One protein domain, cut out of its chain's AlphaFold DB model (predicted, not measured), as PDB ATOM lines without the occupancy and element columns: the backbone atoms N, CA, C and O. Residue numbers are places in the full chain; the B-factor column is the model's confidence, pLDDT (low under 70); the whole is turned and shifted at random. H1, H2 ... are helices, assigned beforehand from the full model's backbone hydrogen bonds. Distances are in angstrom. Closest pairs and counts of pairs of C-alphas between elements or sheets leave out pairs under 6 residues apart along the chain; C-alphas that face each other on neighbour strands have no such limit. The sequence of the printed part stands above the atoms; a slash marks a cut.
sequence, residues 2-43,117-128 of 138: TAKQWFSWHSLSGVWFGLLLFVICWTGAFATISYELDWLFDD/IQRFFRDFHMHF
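What this domain is: This is residues 2 to 43 and 117 to 128 of the 138 residues of an uncharacterized protein of Pseudoalteromonas piscicida (UniProt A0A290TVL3). One long helix, H1, makes most of the length; the short H2 follows at its end, and H3 packs beside the joint of the two, while residues 2 to 22 stick out free. The printed part has 54 residues with three named helices, H1, H2 and H3 in chain order, and no named strand: all helix. It is extended, spanning 60 by 16 by 12 A, with a radius of gyration of the C-alphas of 16.9 A.

Where its parts are: Find C-alpha 3 at (40.071, -19.417, 8.899); from there H1, residues 3 to 31, runs 40.2 A. Next comes H2, residues 34 to 41, 10.6 A. H3, residues 117 to 127, runs 15.1 A to C-alpha 127 at (4.343, -23.458, 9.869).

How they stand to each other: Look at residues 24 to 31 of H1: with these alone it touches H3, the closest C-alphas, of Ala 31 and Phe 121, being 5.0 A apart. They run opposite ways at a shallow tilt of 30 degrees. H2 touches H3 too, closest at the C-alphas of Ser 34 and Gln 118, 4.5 A, opposite ways at a shallow 25 degrees. H1 and H2 meet only through their tight link. In H1, H2 and H3 every O i to N i+4 pair is within hydrogen-bond range.

The domain as a whole: The C-alphas farthest apart, of Thr 2 and Asp 43, are 60.7 A apart. Residues 44 to 116 are not printed; C-alphas 43 and 117 stand 13.3 A apart across this cut. No printed residue has a pLDDT under 70.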
ATOM      1  N   THR A   2      39.983 -18.510   4.055       96.50
ATOM      2  CA  THR A   2      40.844 -18.446   5.252       96.50
ATOM      3  C   THR A   2      40.045 -18.767   6.520       96.50
ATOM      4  O   THR A   2      38.824 -18.611   6.538       96.50
ATOM      5  N   ALA A   3      40.722 -19.157   7.608       94.81
ATOM      6  CA  ALA A   3      40.071 -19.417   8.899       94.81
ATOM      7  C   ALA A   3      39.260 -18.208   9.408       94.81
ATOM      8  O   ALA A   3      38.151 -18.364   9.910       94.81
ATOM      9  N   LYS A   4      39.771 -16.985   9.199       95.50
ATOM     10  CA  LYS A   4      39.080 -15.736   9.557       95.50
ATOM     11  C   LYS A   4      37.793 -15.529   8.749       95.50
ATOM     12  O   LYS A   4      36.780 -15.126   9.309       95.50
ATOM     13  N   GLN A   5      37.826 -15.812   7.445       95.62
ATOM     14  CA  GLN A   5      36.639 -15.720   6.586       95.62
ATOM     15  C   GLN A   5      35.589 -16.758   6.979       95.62
ATOM     16  O   GLN A   5      34.415 -16.419   7.090       95.62
ATOM     17  N   TRP A   6      36.011 -17.999   7.235       96.25
ATOM     18  CA  TRP A   6      35.122 -19.056   7.713       96.25
ATOM     19  C   TRP A   6      34.445 -18.677   9.031       96.25
ATOM     20  O   TRP A   6      33.224 -18.747   9.133       96.25
ATOM     21  N   PHE A   7      35.218 -18.202  10.012       95.88
ATOM     22  CA  PHE A   7      34.680 -17.751  11.295       95.88
ATOM     23  C   PHE A   7      33.680 -16.599  11.135       95.88
ATOM     24  O   PHE A   7      32.628 -16.616  11.765       95.88
ATOM     25  N   SER A   8      33.963 -15.630  10.258       96.69
ATOM     26  CA  SER A   8      33.047 -14.517   9.985       96.69
ATOM     27  C   SER A   8      31.708 -14.996   9.419       96.69
ATOM     28  O   SER A   8      30.661 -14.545   9.877       96.69
ATOM     29  N   TRP A   9      31.727 -15.918   8.450       97.06
ATOM     30  CA  TRP A   9      30.505 -16.496   7.885       97.06
ATOM     31  C   TRP A   9      29.759 -17.358   8.900       97.06
ATOM     32  O   TRP A   9      28.547 -17.235   9.022       97.06
ATOM     33  N   HIS A  10      30.474 -18.188   9.661       94.62
ATOM     34  CA  HIS A  10      29.872 -19.010  10.704       94.62
ATOM     35  C   HIS A  10      29.221 -18.157  11.796       94.62
ATOM     36  O   HIS A  10      28.101 -18.445  12.195       94.62
ATOM     37  N   SER A  11      29.881 -17.085  12.245       96.19
ATOM     38  CA  SER A  11      29.340 -16.176  13.258       96.19
ATOM     39  C   SER A  11      28.098 -15.442  12.754       96.19
ATOM     40  O   SER A  11      27.085 -15.433  13.449       96.19
ATOM     41  N   LEU A  12      28.136 -14.897  11.532       97.12
ATOM     42  CA  LEU A  12      26.982 -14.225  10.934       97.12
ATOM     43  C   LEU A  12      25.795 -15.185  10.791       97.12
ATOM     44  O   LEU A  12      24.696 -14.880  11.249       97.12
ATOM     45  N   SER A  13      26.025 -16.362  10.209       97.38
ATOM     46  CA  SER A  13      25.002 -17.401  10.072       97.38
ATOM     47  C   SER A  13      24.489 -17.870  11.433       97.38
ATOM     48  O   SER A  13      23.288 -18.023  11.612       97.38
ATOM     49  N   GLY A  14      25.375 -18.049  12.412       97.69
ATOM     50  CA  GLY A  14      25.025 -18.464  13.767       97.69
ATOM     51  C   GLY A  14      24.102 -17.471  14.470       97.69
ATOM     52  O   GLY A  14      23.163 -17.898  15.131       97.69
ATOM     53  N   VAL A  15      24.298 -16.163  14.281       97.56
ATOM     54  CA  VAL A  15      23.380 -15.144  14.819       97.56
ATOM     55  C   VAL A  15      22.005 -15.247  14.158       97.56
ATOM     56  O   VAL A  15      21.002 -15.326  14.863       97.56
ATOM     57  N   TRP A  16      21.936 -15.304  12.825       96.88
ATOM     58  CA  TRP A  16      20.653 -15.376  12.112       96.88
ATOM     59  C   TRP A  16      19.883 -16.667  12.402       96.88
ATOM     60  O   TRP A  16      18.714 -16.618  12.786       96.88
ATOM     61  N   PHE A  17      20.533 -17.824  12.268       96.50
ATOM     62  CA  PHE A  17      19.903 -19.115  12.542       96.50
ATOM     63  C   PHE A  17      19.665 -19.339  14.035       96.50
ATOM     64  O   PHE A  17      18.696 -19.996  14.393       96.50
ATOM     65  N   GLY A  18      20.496 -18.766  14.908       97.75
ATOM     66  CA  GLY A  18      20.285 -18.790  16.353       97.75
ATOM     67  C   GLY A  18      19.038 -18.011  16.766       97.75
ATOM     68  O   GLY A  18      18.249 -18.515  17.557       97.75
ATOM     69  N   LEU A  19      18.811 -16.825  16.191       96.50
ATOM     70  CA  LEU A  19      17.580 -16.058  16.412       96.50
ATOM     71  C   LEU A  19      16.348 -16.794  15.875       96.50
ATOM     72  O   LEU A  19      15.330 -16.860  16.560       96.50
ATOM     73  N   LEU A  20      16.444 -17.390  14.683       94.81
ATOM     74  CA  LEU A  20      15.365 -18.210  14.132       94.81
ATOM     75  C   LEU A  20      15.051 -19.408  15.040       94.81
ATOM     76  O   LEU A  20      13.892 -19.641  15.377       94.81
ATOM     77  N   LEU A  21      16.080 -20.138  15.478       95.62
ATOM     78  CA  LEU A  21      15.935 -21.274  16.383       95.62
ATOM     79  C   LEU A  21      15.346 -20.847  17.730       95.62
ATOM     80  O   LEU A  21      14.468 -21.530  18.248       95.62
ATOM     81  N   PHE A  22      15.776 -19.703  18.269       97.25
ATOM     82  CA  PHE A  22      15.206 -19.138  19.489       97.25
ATOM     83  C   PHE A  22      13.699 -18.928  19.345       97.25
ATOM     84  O   PHE A  22      12.952 -19.369  20.213       97.25
ATOM     85  N   VAL A  23      13.245 -18.326  18.243       95.94
ATOM     86  CA  VAL A  23      11.814 -18.109  17.985       95.94
ATOM     87  C   VAL A  23      11.058 -19.439  17.894       95.94
ATOM     88  O   VAL A  23      10.026 -19.578  18.547       95.94
ATOM     89  N   ILE A  24      11.590 -20.431  17.169       94.81
ATOM     90  CA  ILE A  24      10.982 -21.770  17.047       94.81
ATOM     91  C   ILE A  24      10.847 -22.441  18.417       94.81
ATOM     92  O   ILE A  24       9.781 -22.957  18.754       94.81
ATOM     93  N   CYS A  25      11.917 -22.444  19.213       96.88
ATOM     94  CA  CYS A  25      11.918 -23.050  20.542       96.88
ATOM     95  C   CYS A  25      10.995 -22.302  21.504       96.88
ATOM     96  O   CYS A  25      10.261 -22.935  22.261       96.88
ATOM     97  N   TRP A  26      11.005 -20.970  21.456       97.50
ATOM     98  CA  TRP A  26      10.154 -20.125  22.282       97.50
ATOM     99  C   TRP A  26       8.680 -20.426  22.030       97.50
ATOM    100  O   TRP A  26       7.942 -20.725  22.966       97.50
ATOM    101  N   THR A  27       8.238 -20.430  20.774       97.00
ATOM    102  CA  THR A  27       6.830 -20.713  20.472       97.00
ATOM    103  C   THR A  27       6.462 -22.172  20.663       97.00
ATOM    104  O   THR A  27       5.326 -22.448  21.040       97.00
ATOM    105  N   GLY A  28       7.411 -23.095  20.495       96.19
ATOM    106  CA  GLY A  28       7.231 -24.500  20.855       96.19
ATOM    107  C   GLY A  28       6.951 -24.680  22.347       96.19
ATOM    108  O   GLY A  28       6.023 -25.398  22.703       96.19
ATOM    109  N   ALA A  29       7.680 -23.972  23.215       97.62
ATOM    110  CA  ALA A  29       7.458 -24.014  24.662       97.62
ATOM    111  C   ALA A  29       6.067 -23.495  25.065       97.62
ATOM    112  O   ALA A  29       5.432 -24.066  25.945       97.62
ATOM    113  N   PHE A  30       5.555 -22.452  24.407       97.69
ATOM    114  CA  PHE A  30       4.171 -22.020  24.630       97.69
ATOM    115  C   PHE A  30       3.152 -22.989  24.029       97.69
ATOM    116  O   PHE A  30       2.115 -23.230  24.641       97.69
ATOM    117  N   ALA A  31       3.442 -23.592  22.872       96.19
ATOM    118  CA  ALA A  31       2.544 -24.551  22.235       96.19
ATOM    119  C   ALA A  31       2.238 -25.757  23.141       96.19
ATOM    120  O   ALA A  31       1.111 -26.251  23.103       96.19
ATOM    121  N   THR A  32       3.178 -26.194  23.992       95.94
ATOM    122  CA  THR A  32       2.953 -27.321  24.917       95.94
ATOM    123  C   THR A  32       1.963 -27.026  26.041       95.94
ATOM    124  O   THR A  32       1.447 -27.977  26.607       95.94
ATOM    125  N   ILE A  33       1.727 -25.753  26.375       96.56
ATOM    126  CA  ILE A  33       0.786 -25.322  27.432       96.56
ATOM    127  C   ILE A  33      -0.386 -24.502  26.876       96.56
ATOM    128  O   ILE A  33      -1.093 -23.801  27.597       96.56
ATOM    129  N   SER A  34      -0.522 -24.468  25.555       96.62
ATOM    130  CA  SER A  34      -1.374 -23.485  24.890       96.62
ATOM    131  C   SER A  34      -2.867 -23.769  25.050       96.62
ATOM    132  O   SER A  34      -3.654 -22.828  25.077       96.62
ATOM    133  N   TYR A  35      -3.251 -25.034  25.230       94.44
ATOM    134  CA  TYR A  35      -4.644 -25.411  25.480       94.44
ATOM    135  C   TYR A  35      -5.072 -25.073  26.917       94.44
ATOM    136  O   TYR A  35      -6.196 -24.646  27.165       94.44
ATOM    137  N   GLU A  36      -4.148 -25.166  27.868       95.38
ATOM    138  CA  GLU A  36      -4.321 -24.715  29.247       95.38
ATOM    139  C   GLU A  36      -4.439 -23.188  29.322       95.38
ATOM    140  O   GLU A  36      -5.180 -22.663  30.152       95.38
ATOM    141  N   LEU A  37      -3.745 -22.460  28.440       96.94
ATOM    142  CA  LEU A  37      -3.946 -21.018  28.295       96.94
ATOM    143  C   LEU A  37      -5.332 -20.699  27.728       96.94
ATOM    144  O   LEU A  37      -5.978 -19.793  28.246       96.94
ATOM    145  N   ASP A  38      -5.815 -21.446  26.730       95.94
ATOM    146  CA  ASP A  38      -7.202 -21.307  26.266       95.94
ATOM    147  C   ASP A  38      -8.188 -21.549  27.418       95.94
ATOM    148  O   ASP A  38      -9.058 -20.719  27.649       95.94
ATOM    149  N   TRP A  39      -7.994 -22.588  28.232       95.12
ATOM    150  CA  TRP A  39      -8.806 -22.819  29.438       95.12
ATOM    151  C   TRP A  39      -8.731 -21.672  30.453       95.12
ATOM    152  O   TRP A  39      -9.728 -21.318  31.088       95.12
ATOM    153  N   LEU A  40      -7.559 -21.061  30.624       95.88
ATOM    154  CA  LEU A  40      -7.374 -19.946  31.550       95.88
ATOM    155  C   LEU A  40      -8.091 -18.674  31.079       95.88
ATOM    156  O   LEU A  40      -8.615 -17.942  31.917       95.88
ATOM    157  N   PHE A  41      -8.131 -18.408  29.773       95.88
ATOM    158  CA  PHE A  41      -8.666 -17.158  29.221       95.88
ATOM    159  C   PHE A  41     -10.076 -17.267  28.629       95.88
ATOM    160  O   PHE A  41     -10.743 -16.240  28.497       95.88
ATOM    161  N   ASP A  42     -10.535 -18.469  28.296       95.19
ATOM    162  CA  ASP A  42     -11.843 -18.733  27.709       95.19
ATOM    163  C   ASP A  42     -12.629 -19.716  28.583       95.19
ATOM    164  O   ASP A  42     -12.353 -20.915  28.656       95.19
ATOM    165  N   ASP A  43     -13.649 -19.185  29.255       94.12
ATOM    166  CA  ASP A  43     -14.500 -19.955  30.156       94.12
ATOM    167  C   ASP A  43     -15.259 -21.080  29.427       94.12
ATOM    168  O   ASP A  43     -15.614 -22.071  30.059       94.12
ATOM    169  N   ILE A 117      -5.637 -19.507  21.242       95.12
ATOM    170  CA  ILE A 117      -4.235 -19.440  21.686       95.12
ATOM    171  C   ILE A 117      -3.491 -20.707  21.259       95.12
ATOM    172  O   ILE A 117      -2.376 -20.620  20.725       95.12
ATOM    173  N   GLN A 118      -4.116 -21.875  21.416       94.06
ATOM    174  CA  GLN A 118      -3.568 -23.151  20.972       94.06
ATOM    175  C   GLN A 118      -3.282 -23.161  19.475       94.06
ATOM    176  O   GLN A 118      -2.162 -23.476  19.057       94.06
ATOM    177  N   ARG A 119      -4.259 -22.778  18.654       91.81
ATOM    178  CA  ARG A 119      -4.120 -22.710  17.200       91.81
ATOM    179  C   ARG A 119      -3.009 -21.746  16.806       91.81
ATOM    180  O   ARG A 119      -2.175 -22.108  15.980       91.81
ATOM    181  N   PHE A 120      -2.949 -20.572  17.433       93.19
ATOM    182  CA  PHE A 120      -1.919 -19.570  17.173       93.19
ATOM    183  C   PHE A 120      -0.505 -20.120  17.412       93.19
ATOM    184  O   PHE A 120       0.327 -20.093  16.502       93.19
ATOM    185  N   PHE A 121      -0.221 -20.649  18.608       95.25
ATOM    186  CA  PHE A 121       1.130 -21.115  18.944       95.25
ATOM    187  C   PHE A 121       1.529 -22.364  18.158       95.25
ATOM    188  O   PHE A 121       2.682 -22.468  17.731       95.25
ATOM    189  N   ARG A 122       0.589 -23.285  17.918       91.62
ATOM    190  CA  ARG A 122       0.833 -24.483  17.105       91.62
ATOM    191  C   ARG A 122       1.128 -24.121  15.653       91.62
ATOM    192  O   ARG A 122       2.137 -24.580  15.120       91.62
ATOM    193  N   ASP A 123       0.301 -23.287  15.025       91.12
ATOM    194  CA  ASP A 123       0.496 -22.900  13.624       91.12
ATOM    195  C   ASP A 123       1.757 -22.052  13.439       91.12
ATOM    196  O   ASP A 123       2.462 -22.206  12.440       91.12
ATOM    197  N   PHE A 124       2.097 -21.195  14.406       92.12
ATOM    198  CA  PHE A 124       3.347 -20.444  14.351       92.12
ATOM    199  C   PHE A 124       4.573 -21.347  14.507       92.12
ATOM    200  O   PHE A 124       5.524 -21.214  13.743       92.12
ATOM    201  N   HIS A 125       4.556 -22.283  15.462       93.69
ATOM    202  CA  HIS A 125       5.673 -23.201  15.681       93.69
ATOM    203  C   HIS A 125       5.888 -24.163  14.504       93.69
ATOM    204  O   HIS A 125       7.025 -24.365  14.086       93.69
ATOM    205  N   MET A 126       4.813 -24.746  13.963       89.44
ATOM    206  CA  MET A 126       4.912 -25.745  12.892       89.44
ATOM    207  C   MET A 126       5.121 -25.114  11.513       89.44
ATOM    208  O   MET A 126       5.874 -25.653  10.705       89.44
ATOM    209  N   HIS A 127       4.463 -23.983  11.234       86.62
ATOM    210  CA  HIS A 127       4.343 -23.458   9.869       86.62
ATOM    211  C   HIS A 127       4.629 -21.954   9.743       86.62
ATOM    212  O   HIS A 127       4.475 -21.412   8.648       86.62
ATOM    213  N   PHE A 128       4.985 -21.249  10.827       84.88
ATOM    214  CA  PHE A 128       5.106 -19.782  10.841       84.88
ATOM    215  C   PHE A 128       3.876 -19.084  10.219       84.88
ATOM    216  O   PHE A 128       4.017 -18.168   9.415       84.88
TER     217      PHE A 128